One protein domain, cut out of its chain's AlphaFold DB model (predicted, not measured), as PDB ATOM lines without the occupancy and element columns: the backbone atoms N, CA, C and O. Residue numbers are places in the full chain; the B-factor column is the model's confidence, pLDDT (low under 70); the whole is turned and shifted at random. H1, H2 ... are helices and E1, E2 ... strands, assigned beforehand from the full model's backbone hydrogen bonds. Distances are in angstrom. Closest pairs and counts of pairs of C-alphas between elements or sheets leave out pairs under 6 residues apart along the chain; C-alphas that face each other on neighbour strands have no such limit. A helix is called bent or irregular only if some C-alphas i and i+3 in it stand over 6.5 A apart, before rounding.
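What this domain is: This is residues 27 to 119 of the 141 residues of an uncharacterized protein of Mycolicibacterium sp. CBMA 360 (UniProt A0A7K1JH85). Three helices, H1, H2 and H3, sit loosely at the corners of a triangle and run back and forth, each in turn opposite to the one before; at one end of this body is a tiny two-stranded ribbon, E1 and E2, and from there H4 reaches outward as an arm. The end of that arm, residues 108 to 119, sticks out free, and residues 84 to 99 form a long stretch with no named element that leads from H3 back to the ribbon. The printed part has 93 residues, with four named helices and two named strands in the order E1, H1, H2, H3, E2, H4; the sheet, in the order E1 - E2, is antiparallel and the class is mostly helix. The whole is loose, with a radius of gyration of the C-alphas of 17.0 A, and it spans 59 by 25 by 22 A, the arm H4 adding to its length.

Where its parts are: The printed part begins at Phe 27, and strand E1 follows at residues 28 to 30, with C-alpha 28 at (170.812, 388.282, 244.519). Helix H1, residues 32 to 49, is the longest helix by residues and measures 26.4 A from first to last C-alpha. Helix H2, residues 55 to 66, measures 14.9 A; it is neither bent nor irregular, but only just, with C-alphas 63 and 66 at 6.2 A. Helix H3, residues 74 to 83, measures 14.3 A and has C-alpha 74 at (180.929, 393.855, 244.734). Strand E2 covers residues 100 to 102 and measures 7.0 A, beside 7.1 A for E1. Helix H4, residues 104 to 119, measures 22.5 A and ends with C-alpha 119 at (145.362, 383.119, 254.297).

How they stand to each other: E1 and E2 are antiparallel neighbours, with 137 degrees between their directions. The C-alphas of Glu 28 and Tyr 102 face each other at 4.3 A; N 29 and O 101 are within hydrogen-bond range at 2.9 A, as are N 101 and O 29 at 3.0 A. The closest C-alphas of H1 and E2 are those of Ser 34 and Arg 100, 6.5 A apart. H1 is close to H2 but not clearly touching it, the closest C-alphas being those of Lys 36 and Leu 66 at 7.2 A; they run opposite ways at a shallow tilt of 23 degrees. H1 is also close to H3 but not clearly touching it, with the C-alphas of Leu 35 and Ala 77 closest at 7.9 A, and these two run the same way at a shallow tilt of 26 degrees. H2 touches H3 with its residues 64 to 65 alone, the closest C-alphas being those of Val 65 and Arg 80 at 6.1 A. They form a helical hairpin and run opposite ways at a tilt of 35.3 degrees, only just steep. H4 touches no helix and is apart from H1, H2 and H3; its closest C-alpha to E1 is that of Phe 106, 7.9 A from that of Glu 28. In H2, H3 and H4 every O i to N i+4 pair is within hydrogen-bond range, and in H1 13 of 14 are.

The domain as a whole: The C-alphas of Gly 52 and Gln 119 are the two farthest apart, at 59.2 A. Without residues 108 to 119, which stand free, the body of 81 residues spans 45 by 21 by 20 A, with a radius of gyration of 13.3 A. The link from H3 to E2, 16 residues, is long, that from H2 to H3 is short, and those from E1 to H1, H1 to H2 and E2 to H4 are tight. The printed part has no cut. Its mean pLDDT is 92.5, and no printed residue is under 70.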
ATOM      1  N   PHE A  27     167.656 388.766 241.928       89.00
ATOM      2  CA  PHE A  27     167.237 388.081 243.158       89.00
ATOM      3  C   PHE A  27     168.392 387.885 244.142       89.00
ATOM      4  O   PHE A  27     168.182 387.417 245.256       89.00
ATOM      5  N   GLU A  28     169.595 388.266 243.726       92.56
ATOM      6  CA  GLU A  28     170.812 388.282 244.519       92.56
ATOM      7  C   GLU A  28     171.444 389.667 244.426       92.56
ATOM      8  O   GLU A  28     171.366 390.345 243.393       92.56
ATOM      9  N   SER A  29     172.083 390.076 245.513       92.12
ATOM     10  CA  SER A  29     172.807 391.337 245.622       92.12
ATOM     11  C   SER A  29     174.113 391.122 246.378       92.12
ATOM     12  O   SER A  29     174.307 390.078 247.003       92.12
ATOM     13  N   PHE A  30     175.028 392.087 246.289       93.38
ATOM     14  CA  PHE A  30     176.252 392.057 247.084       93.38
ATOM     15  C   PHE A  30     175.908 391.922 248.571       93.38
ATOM     16  O   PHE A  30     175.113 392.695 249.100       93.38
ATOM     17  N   SER A  31     176.531 390.949 249.231       93.38
ATOM     18  CA  SER A  31     176.341 390.666 250.646       93.38
ATOM     19  C   SER A  31     177.639 390.940 251.407       93.38
ATOM     20  O   SER A  31     178.603 390.169 251.299       93.38
ATOM     21  N   PRO A  32     177.680 392.012 252.223       92.69
ATOM     22  CA  PRO A  32     178.785 392.268 253.140       92.69
ATOM     23  C   PRO A  32     179.098 391.077 254.047       92.69
ATOM     24  O   PRO A  32     180.258 390.839 254.383       92.69
ATOM     25  N   ASP A  33     178.081 390.305 254.428       92.94
ATOM     26  CA  ASP A  33     178.250 389.143 255.293       92.94
ATOM     27  C   ASP A  33     178.861 387.952 254.545       92.94
ATOM     28  O   ASP A  33     179.744 387.286 255.094       92.94
ATOM     29  N   SER A  34     178.498 387.735 253.272       94.31
ATOM     30  CA  SER A  34     179.199 386.768 252.413       94.31
ATOM     31  C   SER A  34     180.680 387.123 252.286       94.31
ATOM     32  O   SER A  34     181.530 386.245 252.433       94.31
ATOM     33  N   LEU A  35     181.015 388.405 252.106       95.12
ATOM     34  CA  LEU A  35     182.406 388.858 252.065       95.12
ATOM     35  C   LEU A  35     183.146 388.607 253.386       95.12
ATOM     36  O   LEU A  35     184.237 388.034 253.366       95.12
ATOM     37  N   LYS A  36     182.562 388.978 254.535       95.19
ATOM     38  CA  LYS A  36     183.154 388.706 255.859       95.19
ATOM     39  C   LYS A  36     183.451 387.219 256.044       95.19
ATOM     40  O   LYS A  36     184.534 386.873 256.512       95.19
ATOM     41  N   ARG A  37     182.505 386.351 255.664       95.75
ATOM     42  CA  ARG A  37     182.657 384.893 255.751       95.75
ATOM     43  C   ARG A  37     183.838 384.406 254.914       95.75
ATOM     44  O   ARG A  37     184.720 383.763 255.469       95.75
ATOM     45  N   GLN A  38     183.905 384.777 253.634       96.38
ATOM     46  CA  GLN A  38     184.997 384.353 252.747       96.38
ATOM     47  C   GLN A  38     186.366 384.858 253.233       96.38
ATOM     48  O   GLN A  38     187.341 384.107 253.258       96.38
ATOM     49  N   VAL A  39     186.445 386.118 253.680       96.81
ATOM     50  CA  VAL A  39     187.673 386.696 254.253       96.81
ATOM     51  C   VAL A  39     188.115 385.923 255.492       96.81
ATOM     52  O   VAL A  39     189.295 385.595 255.629       96.81
ATOM     53  N   TYR A  40     187.176 385.612 256.386       96.69
ATOM     54  CA  TYR A  40     187.461 384.848 257.592       96.69
ATOM     55  C   TYR A  40     187.907 383.418 257.277       96.69
ATOM     56  O   TYR A  40     188.880 382.952 257.864       96.69
ATOM     57  N   GLU A  41     187.245 382.732 256.346       95.75
ATOM     58  CA  GLU A  41     187.625 381.386 255.909       95.75
ATOM     59  C   GLU A  41     189.038 381.378 255.326       95.75
ATOM     60  O   GLU A  41     189.886 380.617 255.789       95.75
ATOM     61  N   ARG A  42     189.347 382.314 254.424       95.94
ATOM     62  CA  ARG A  42     190.688 382.448 253.847       95.94
ATOM     63  C   ARG A  42     191.759 382.728 254.902       95.94
ATOM     64  O   ARG A  42     192.844 382.146 254.846       95.94
ATOM     65  N   PHE A  43     191.472 383.610 255.860       96.44
ATOM     66  CA  PHE A  43     192.371 383.897 256.979       96.44
ATOM     67  C   PHE A  43     192.568 382.669 257.876       96.44
ATOM     68  O   PHE A  43     193.700 382.335 258.226       96.44
ATOM     69  N   ARG A  44     191.484 381.969 258.224       95.88
ATOM     70  CA  ARG A  44     191.516 380.746 259.036       95.88
ATOM     71  C   ARG A  44     192.331 379.648 258.362       95.88
ATOM     72  O   ARG A  44     193.087 378.960 259.045       95.88
ATOM     73  N   ASP A  45     192.179 379.481 257.055       94.62
ATOM     74  CA  ASP A  45     192.933 378.505 256.270       94.62
ATOM     75  C   ASP A  45     194.420 378.835 256.284       94.62
ATOM     76  O   ASP A  45     195.232 377.982 256.618       94.62
ATOM     77  N   TRP A  46     194.776 380.101 256.070       94.62
ATOM     78  CA  TRP A  46     196.163 380.542 256.194       94.62
ATOM     79  C   TRP A  46     196.759 380.278 257.583       94.62
ATOM     80  O   TRP A  46     197.902 379.838 257.687       94.62
ATOM     81  N   CYS A  47     195.991 380.518 258.652       94.81
ATOM     82  CA  CYS A  47     196.434 380.263 260.025       94.81
ATOM     83  C   CYS A  47     196.669 378.776 260.323       94.81
ATOM     84  O   CYS A  47     197.386 378.465 261.268       94.81
ATOM     85  N   ARG A  48     196.065 377.848 259.566       94.44
ATOM     86  CA  ARG A  48     196.340 376.412 259.736       94.44
ATOM     87  C   ARG A  48     197.731 376.028 259.242       94.44
ATOM     88  O   ARG A  48     198.353 375.161 259.847       94.44
ATOM     89  N   ASP A  49     198.194 376.687 258.187       91.94
ATOM     90  CA  ASP A  49     199.413 376.300 257.471       91.94
ATOM     91  C   ASP A  49     200.608 377.219 257.768       91.94
ATOM     92  O   ASP A  49     201.743 376.906 257.411       91.94
ATOM     93  N   SER A  50     200.370 378.368 258.403       91.44
ATOM     94  CA  SER A  50     201.402 379.363 258.700       91.44
ATOM     95  C   SER A  50     201.688 379.445 260.191       91.44
ATOM     96  O   SER A  50     200.776 379.551 261.001       91.44
ATOM     97  N   GLU A  51     202.966 379.480 260.556       89.56
ATOM     98  CA  GLU A  51     203.392 379.685 261.940       89.56
ATOM     99  C   GLU A  51     203.519 381.177 262.294       89.56
ATOM    100  O   GLU A  51     203.700 382.041 261.430       89.56
ATOM    101  N   GLY A  52     203.479 381.481 263.594       87.94
ATOM    102  CA  GLY A  52     203.725 382.819 264.135       87.94
ATOM    103  C   GLY A  52     202.462 383.618 264.482       87.94
ATOM    104  O   GLY A  52     201.346 383.101 264.464       87.94
ATOM    105  N   PRO A  53     202.613 384.895 264.879       90.44
ATOM    106  CA  PRO A  53     201.493 385.700 265.347       90.44
ATOM    107  C   PRO A  53     200.592 386.145 264.186       90.44
ATOM    108  O   PRO A  53     200.999 386.932 263.335       90.44
ATOM    109  N   HIS A  54     199.326 385.724 264.199       94.44
ATOM    110  CA  HIS A  54     198.340 386.113 263.176       94.44
ATOM    111  C   HIS A  54     197.614 387.435 263.463       94.44
ATOM    112  O   HIS A  54     196.974 387.998 262.578       94.44
ATOM    113  N   HIS A  55     197.712 387.961 264.686       95.56
ATOM    114  CA  HIS A  55     197.019 389.190 265.081       95.56
ATOM    115  C   HIS A  55     197.377 390.425 264.218       95.56
ATOM    116  O   HIS A  55     196.456 391.166 263.871       95.56
ATOM    117  N   PRO A  56     198.646 390.669 263.819       96.75
ATOM    118  CA  PRO A  56     198.978 391.765 262.903       96.75
ATOM    119  C   PRO A  56     198.296 391.638 261.536       96.75
ATOM    120  O   PRO A  56     197.759 392.622 261.036       96.75
ATOM    121  N   LEU A  57     198.253 390.422 260.978       96.81
ATOM    122  CA  LEU A  57     197.560 390.144 259.720       96.81
ATOM    123  C   LEU A  57     196.056 390.403 259.859       96.81
ATOM    124  O   LEU A  57     195.480 391.112 259.041       96.81
ATOM    125  N   TRP A  58     195.422 389.880 260.912       97.44
ATOM    126  CA  TRP A  58     193.989 390.089 261.133       97.44
ATOM    127  C   TRP A  58     193.630 391.569 261.293       97.44
ATOM    128  O   TRP A  58     192.624 392.026 260.756       97.44
ATOM    129  N   ARG A  59     194.472 392.335 261.997       97.44
ATOM    130  CA  ARG A  59     194.308 393.785 262.123       97.44
ATOM    131  C   ARG A  59     194.354 394.469 260.758       97.44
ATOM    132  O   ARG A  59     193.439 395.220 260.455       97.44
ATOM    133  N   ALA A  60     195.360 394.168 259.936       97.19
ATOM    134  CA  ALA A  60     195.468 394.735 258.592       97.19
ATOM    135  C   ALA A  60     194.258 394.368 257.714       97.19
ATOM    136  O   ALA A  60     193.684 395.235 257.064       97.19
ATOM    137  N   ILE A  61     193.810 393.105 257.755       96.81
ATOM    138  CA  ILE A  61     192.602 392.658 257.042       96.81
ATOM    139  C   ILE A  61     191.387 393.479 257.474       96.81
ATOM    140  O   ILE A  61     190.635 393.964 256.631       96.81
ATOM    141  N   ARG A  62     191.178 393.644 258.782       95.88
ATOM    142  CA  ARG A  62     190.042 394.408 259.291       95.88
ATOM    143  C   ARG A  62     190.097 395.860 258.811       95.88
ATOM    144  O   ARG A  62     189.141 396.319 258.195       95.88
ATOM    145  N   ASP A  63     191.227 396.522 259.027       95.06
ATOM    146  CA  ASP A  63     191.378 397.958 258.797       95.06
ATOM    147  C   ASP A  63     191.330 398.309 257.284       95.06
ATOM    148  O   ASP A  63     190.781 399.337 256.887       95.06
ATOM    149  N   GLU A  64     191.854 397.447 256.402       93.94
ATOM    150  CA  GLU A  64     191.933 397.725 254.955       93.94
ATOM    151  C   GLU A  64     190.778 397.122 254.136       93.94
ATOM    152  O   GLU A  64     190.351 397.695 253.119       93.94
ATOM    153  N   VAL A  65     190.243 395.975 254.568       93.81
ATOM    154  CA  VAL A  65     189.214 395.228 253.828       93.81
ATOM    155  C   VAL A  65     187.832 395.363 254.464       93.81
ATOM    156  O   VAL A  65     186.870 395.587 253.729       93.81
ATOM    157  N   LEU A  66     187.707 395.248 255.792       93.38
ATOM    158  CA  LEU A  66     186.403 395.103 256.465       93.38
ATOM    159  C   LEU A  66     185.817 396.404 257.045       93.38
ATOM    160  O   LEU A  66     184.602 396.483 257.205       93.38
ATOM    161  N   ASP A  67     186.619 397.430 257.329       89.56
ATOM    162  CA  ASP A  67     186.147 398.657 258.003       89.56
ATOM    163  C   ASP A  67     185.175 399.522 257.170       89.56
ATOM    164  O   ASP A  67     184.545 400.431 257.699       89.56
ATOM    165  N   TYR A  68     185.007 399.237 255.874       80.62
ATOM    166  CA  TYR A  68     184.210 400.058 254.946       80.62
ATOM    167  C   TYR A  68     183.142 399.257 254.196       80.62
ATOM    168  O   TYR A  68     182.832 399.550 253.039       80.62
ATOM    169  N   LEU A  69     182.628 398.198 254.818       83.06
ATOM    170  CA  LEU A  69     181.691 397.279 254.173       83.06
ATOM    171  C   LEU A  69     180.344 397.919 253.825       83.06
ATOM    172  O   LEU A  69     179.780 397.582 252.786       83.06
ATOM    173  N   ASP A  70     179.876 398.865 254.637       79.00
ATOM    174  CA  ASP A  70     178.564 399.504 254.463       79.00
ATOM    175  C   ASP A  70     178.495 400.410 253.215       79.00
ATOM    176  O   ASP A  70     177.419 400.663 252.683       79.00
ATOM    177  N   GLU A  71     179.646 400.859 252.704       79.88
ATOM    178  CA  GLU A  71     179.776 401.679 251.485       79.88
ATOM    179  C   GLU A  71     180.395 400.898 250.309       79.88
ATOM    180  O   GLU A  71     180.922 401.479 249.346       79.88
ATOM    181  N   CYS A  72     180.436 399.571 250.422       82.81
ATOM    182  CA  CYS A  72     181.080 398.707 249.448       82.81
ATOM    183  C   CYS A  72     180.050 398.105 248.489       82.81
ATOM    184  O   CYS A  72     178.987 397.650 248.899       82.81
ATOM    185  N   ASP A  73     180.399 398.064 247.207       90.88
ATOM    186  CA  ASP A  73     179.753 397.200 246.225       90.88
ATOM    187  C   ASP A  73     180.686 396.029 245.876       90.88
ATOM    188  O   ASP A  73     181.863 396.008 246.246       90.88
ATOM    189  N   GLU A  74     180.171 395.045 245.140       91.94
ATOM    190  CA  GLU A  74     180.929 393.855 244.734       91.94
ATOM    191  C   GLU A  74     182.222 394.202 243.979       91.94
ATOM    192  O   GLU A  74     183.271 393.600 244.208       91.94
ATOM    193  N   THR A  75     182.184 395.223 243.119       92.06
ATOM    194  CA  THR A  75     183.362 395.633 242.343       92.06
ATOM    195  C   THR A  75     184.436 396.210 243.260       92.06
ATOM    196  O   THR A  75     185.610 395.843 243.162       92.06
ATOM    197  N   ARG A  76     184.051 397.095 244.183       92.00
ATOM    198  CA  ARG A  76     184.941 397.707 245.171       92.00
ATOM    199  C   ARG A  76     185.485 396.663 246.145       92.00
ATOM    200  O   ARG A  76     186.658 396.746 246.509       92.00
ATOM    201  N   ALA A  77     184.688 395.656 246.502       93.62
ATOM    202  CA  ALA A  77     185.118 394.524 247.315       93.62
ATOM    203  C   ALA A  77     186.243 393.733 246.634       93.62
ATOM    204  O   ALA A  77     187.328 393.612 247.203       93.62
ATOM    205  N   HIS A  78     186.045 393.279 245.390       93.88
ATOM    206  CA  HIS A  78     187.093 392.563 244.654       93.88
ATOM    207  C   HIS A  78     188.349 393.418 244.442       93.88
ATOM    208  O   HIS A  78     189.471 392.921 244.549       93.88
ATOM    209  N   GLN A  79     188.195 394.722 244.192       92.62
ATOM    210  CA  GLN A  79     189.339 395.631 244.084       92.62
ATOM    211  C   GLN A  79     190.142 395.724 245.385       92.62
ATOM    212  O   GLN A  79     191.372 395.750 245.323       92.62
ATOM    213  N   ARG A  80     189.480 395.769 246.549       93.25
ATOM    214  CA  ARG A  80     190.154 395.770 247.856       93.25
ATOM    215  C   ARG A  80     190.880 394.453 248.107       93.25
ATOM    216  O   ARG A  80     192.068 394.487 248.404       93.25
ATOM    217  N   LEU A  81     190.207 393.317 247.903       95.19
ATOM    218  CA  LEU A  81     190.808 391.986 248.068       95.19
ATOM    219  C   LEU A  81     192.051 391.814 247.189       95.19
ATOM    220  O   LEU A  81     193.088 391.369 247.668       95.19
ATOM    221  N   ARG A  82     191.976 392.243 245.925       93.75
ATOM    222  CA  ARG A  82     193.096 392.168 244.977       93.75
ATOM    223  C   ARG A  82     194.282 393.054 245.364       93.75
ATOM    224  O   ARG A  82     195.420 392.716 245.052       93.75
ATOM    225  N   ARG A  83     194.025 394.232 245.938       93.69
ATOM    226  CA  ARG A  83     195.075 395.197 246.309       93.69
ATOM    227  C   ARG A  83     195.727 394.873 247.646       93.69
ATOM    228  O   ARG A  83     196.850 395.313 247.872       93.69
ATOM    229  N   PHE A  84     195.032 394.144 248.512       95.75
ATOM    230  CA  PHE A  84     195.536 393.786 249.825       95.75
ATOM    231  C   PHE A  84     196.732 392.838 249.719       95.75
ATOM    232  O   PHE A  84     196.661 391.794 249.069       95.75
ATOM    233  N   GLN A  85     197.819 393.194 250.395       94.00
ATOM    234  CA  GLN A  85     199.021 392.377 250.499       94.00
ATOM    235  C   GLN A  85     199.605 392.538 251.897       94.00
ATOM    236  O   GLN A  85     199.821 393.658 252.358       94.00
ATOM    237  N   PHE A  86     199.901 391.425 252.564       95.44
ATOM    238  CA  PHE A  86     200.527 391.453 253.882       95.44
ATOM    239  C   PHE A  86     201.568 390.339 254.007       95.44
ATOM    240  O   PHE A  86     201.253 389.173 254.253       95.44
ATOM    241  N   GLY A  87     202.843 390.692 253.832       93.00
ATOM    242  CA  GLY A  87     203.929 389.714 253.815       93.00
ATOM    243  C   GLY A  87     203.746 388.700 252.682       93.00
ATOM    244  O   GLY A  87     203.816 389.066 251.515       93.00
ATOM    245  N   ARG A  88     203.528 387.424 253.030       93.62
ATOM    246  CA  ARG A  88     203.235 386.341 252.068       93.62
ATOM    247  C   ARG A  88     201.739 386.059 251.893       93.62
ATOM    248  O   ARG A  88     201.394 385.194 251.098       93.62
ATOM    249  N   PHE A  89     200.876 386.729 252.656       95.38
ATOM    250  CA  PHE A  89     199.435 386.544 252.570       95.38
ATOM    251  C   PHE A  89     198.831 387.475 251.517       95.38
ATOM    252  O   PHE A  89     199.085 388.684 251.516       95.38
ATOM    253  N   ASP A  90     197.952 386.900 250.704       94.75
ATOM    254  CA  ASP A  90     197.014 387.596 249.836       94.75
ATOM    255  C   ASP A  90     195.693 386.806 249.730       94.75
ATOM    256  O   ASP A  90     195.558 385.661 250.195       94.75
ATOM    257  N   PHE A  91     194.700 387.431 249.101       94.69
ATOM    258  CA  PHE A  91     193.399 386.817 248.842       94.69
ATOM    259  C   PHE A  91     193.335 386.014 247.529       94.69
ATOM    260  O   PHE A  91     192.258 385.527 247.191       94.69
ATOM    261  N   GLY A  92     194.454 385.842 246.812       88.31
ATOM    262  CA  GLY A  92     194.547 385.067 245.570       88.31
ATOM    263  C   GLY A  92     193.445 385.383 244.552       88.31
ATOM    264  O   GLY A  92     193.115 386.551 244.309       88.31
ATOM    265  N   ASP A  93     192.830 384.326 244.014       88.19
ATOM    266  CA  ASP A  93     191.719 384.356 243.048       88.19
ATOM    267  C   ASP A  93     190.374 384.748 243.685       88.19
ATOM    268  O   ASP A  93     189.321 384.164 243.441       88.19
ATOM    269  N   SER A  94     190.389 385.805 244.495       92.38
ATOM    270  CA  SER A  94     189.205 386.388 245.139       92.38
ATOM    271  C   SER A  94     188.083 386.801 244.178       92.38
ATOM    272  O   SER A  94     186.972 387.060 244.628       92.38
ATOM    273  N   TRP A  95     188.339 386.864 242.868       89.94
ATOM    274  CA  TRP A  95     187.323 387.074 241.827       89.94
ATOM    275  C   TRP A  95     186.387 385.877 241.631       89.94
ATOM    276  O   TRP A  95     185.287 386.058 241.120       89.94
ATOM    277  N   GLU A  96     186.791 384.678 242.051       91.38
ATOM    278  CA  GLU A  96     185.946 383.479 242.009       91.38
ATOM    279  C   GLU A  96     185.029 383.362 243.233       91.38
ATOM    280  O   GLU A  96     184.171 382.481 243.304       91.38
ATOM    281  N   TRP A  97     185.198 384.237 244.227       94.62
ATOM    282  CA  TRP A  97     184.391 384.195 245.436       94.62
ATOM    283  C   TRP A  97     182.961 384.631 245.144       94.62
ATOM    284  O   TRP A  97     182.724 385.713 244.611       94.62
ATOM    285  N   ASN A  98     181.993 383.825 245.584       92.75
ATOM    286  CA  ASN A  98     180.604 384.254 245.582       92.75
ATOM    287  C   ASN A  98     180.367 385.238 246.740       92.75
ATOM    288  O   ASN A  98     180.227 384.841 247.898       92.75
ATOM    289  N   LEU A  99     180.342 386.531 246.412       94.19
ATOM    290  CA  LEU A  99     180.081 387.622 247.355       94.19
ATOM    291  C   LEU A  99     178.611 388.044 247.391       94.19
ATOM    292  O   LEU A  99     178.276 389.060 248.004       94.19
ATOM    293  N   ARG A 100     177.734 387.301 246.717       93.12
ATOM    294  CA  ARG A 100     176.308 387.595 246.673       93.12
ATOM    295  C   ARG A 100     175.542 386.750 247.674       93.12
ATOM    296  O   ARG A 100     176.003 385.705 248.132       93.12
ATOM    297  N   ASP A 101     174.376 387.250 248.035       94.38
ATOM    298  CA  ASP A 101     173.348 386.504 248.748       94.38
ATOM    299  C   ASP A 101     171.979 386.970 248.249       94.38
ATOM    300  O   ASP A 101     171.875 387.970 247.526       94.38
ATOM    301  N   TYR A 102     170.932 386.240 248.618       93.56
ATOM    302  CA  TYR A 102     169.569 386.575 248.249       93.56
ATOM    303  C   TYR A 102     169.211 387.996 248.678       93.56
ATOM    304  O   TYR A 102     169.401 388.403 249.824       93.56
ATOM    305  N   ASP A 103     168.656 388.749 247.733       91.69
ATOM    306  CA  ASP A 103     168.205 390.111 247.965       91.69
ATOM    307  C   ASP A 103     167.070 390.147 249.001       91.69
ATOM    308  O   ASP A 103     166.179 389.289 249.028       91.69
ATOM    309  N   TRP A 104     167.071 391.182 249.840       90.19
ATOM    310  CA  TRP A 104     166.061 391.364 250.879       90.19
ATOM    311  C   TRP A 104     164.633 391.406 250.316       90.19
ATOM    312  O   TRP A 104     163.742 390.734 250.841       90.19
ATOM    313  N   HIS A 105     164.389 392.151 249.233       90.12
ATOM    314  CA  HIS A 105     163.057 392.239 248.633       90.12
ATOM    315  C   HIS A 105     162.635 390.921 247.996       90.12
ATOM    316  O   HIS A 105     161.448 390.576 248.038       90.12
ATOM    317  N   PHE A 106     163.585 390.165 247.442       92.06
ATOM    318  CA  PHE A 106     163.317 388.811 246.975       92.06
ATOM    319  C   PHE A 106     162.827 387.929 248.132       92.06
ATOM    320  O   PHE A 106     161.726 387.383 248.048       92.06
ATOM    321  N   LEU A 107     163.558 387.875 249.249       91.69
ATOM    322  CA  LEU A 107     163.173 387.082 250.425       91.69
ATOM    323  C   LEU A 107     161.817 387.509 251.009       91.69
ATOM    324  O   LEU A 107     160.963 386.660 251.283       91.69
ATOM    325  N   VAL A 108     161.573 388.815 251.143       92.25
ATOM    326  CA  VAL A 108     160.283 389.350 251.611       92.25
ATOM    327  C   VAL A 108     159.142 388.944 250.679       92.25
ATOM    328  O   VAL A 108     158.074 388.553 251.153       92.25
ATOM    329  N   SER A 109     159.362 388.969 249.363       92.25
ATOM    330  CA  SER A 109     158.356 388.546 248.384       92.25
ATOM    331  C   SER A 109     157.986 387.071 248.554       92.25
ATOM    332  O   SER A 109     156.806 386.722 248.515       92.25
ATOM    333  N   LEU A 110     158.966 386.202 248.821       91.62
ATOM    334  CA  LEU A 110     158.701 384.785 249.090       91.62
ATOM    335  C   LEU A 110     157.889 384.594 250.370       91.62
ATOM    336  O   LEU A 110     156.919 383.830 250.383       91.62
ATOM    337  N   HIS A 111     158.233 385.324 251.432       91.12
ATOM    338  CA  HIS A 111     157.453 385.309 252.667       91.12
ATOM    339  C   HIS A 111     156.020 385.811 252.453       91.12
ATOM    340  O   HIS A 111     155.085 385.219 252.997       91.12
ATOM    341  N   ALA A 112     155.821 386.841 251.627       92.19
ATOM    342  CA  ALA A 112     154.495 387.346 251.281       92.19
ATOM    343  C   ALA A 112     153.656 386.300 250.523       92.19
ATOM    344  O   ALA A 112     152.476 386.123 250.829       92.19
ATOM    345  N   ILE A 113     154.263 385.550 249.595       89.88
ATOM    346  CA  ILE A 113     153.595 384.450 248.877       89.88
ATOM    347  C   ILE A 113     153.175 383.342 249.852       89.88
ATOM    348  O   ILE A 113     152.012 382.933 249.853       89.88
ATOM    349  N   VAL A 114     154.086 382.882 250.717       89.94
ATOM    350  CA  VAL A 114     153.789 381.847 251.729       89.94
ATOM    351  C   VAL A 114     152.689 382.315 252.686       89.94
ATOM    352  O   VAL A 114     151.775 381.555 253.018       89.94
ATOM    353  N   TRP A 115     152.722 383.585 253.091       91.00
ATOM    354  CA  TRP A 115     151.663 384.183 253.896       91.00
ATOM    355  C   TRP A 115     150.317 384.195 253.157       91.00
ATOM    356  O   TRP A 115     149.306 383.801 253.739       91.00
ATOM    357  N   GLY A 116     150.297 384.564 251.873       90.56
ATOM    358  CA  GLY A 116     149.091 384.554 251.042       90.56
ATOM    359  C   GLY A 116     148.458 383.164 250.933       90.56
ATOM    360  O   GLY A 116     147.249 383.023 251.120       90.56
ATOM    361  N   ILE A 117     149.276 382.121 250.736       88.75
ATOM    362  CA  ILE A 117     148.825 380.717 250.737       88.75
ATOM    363  C   ILE A 117     148.160 380.367 252.077       88.75
ATOM    364  O   ILE A 117     147.071 379.795 252.099       88.75
ATOM    365  N   LYS A 118     148.762 380.773 253.202       88.25
ATOM    366  CA  LYS A 118     148.194 380.532 254.537       88.25
ATOM    367  C   LYS A 118     146.836 381.213 254.726       88.25
ATOM    368  O   LYS A 118     145.951 380.630 255.353       88.25
ATOM    369  N   GLN A 119     146.658 382.434 254.219       90.56
ATOM    370  CA  GLN A 119     145.362 383.119 254.297       90.56
ATOM    371  C   GLN A 119     144.306 382.448 253.414       90.56
ATOM    372  O   GLN A 119     143.169 382.273 253.850       90.56
TER     373      GLN A 119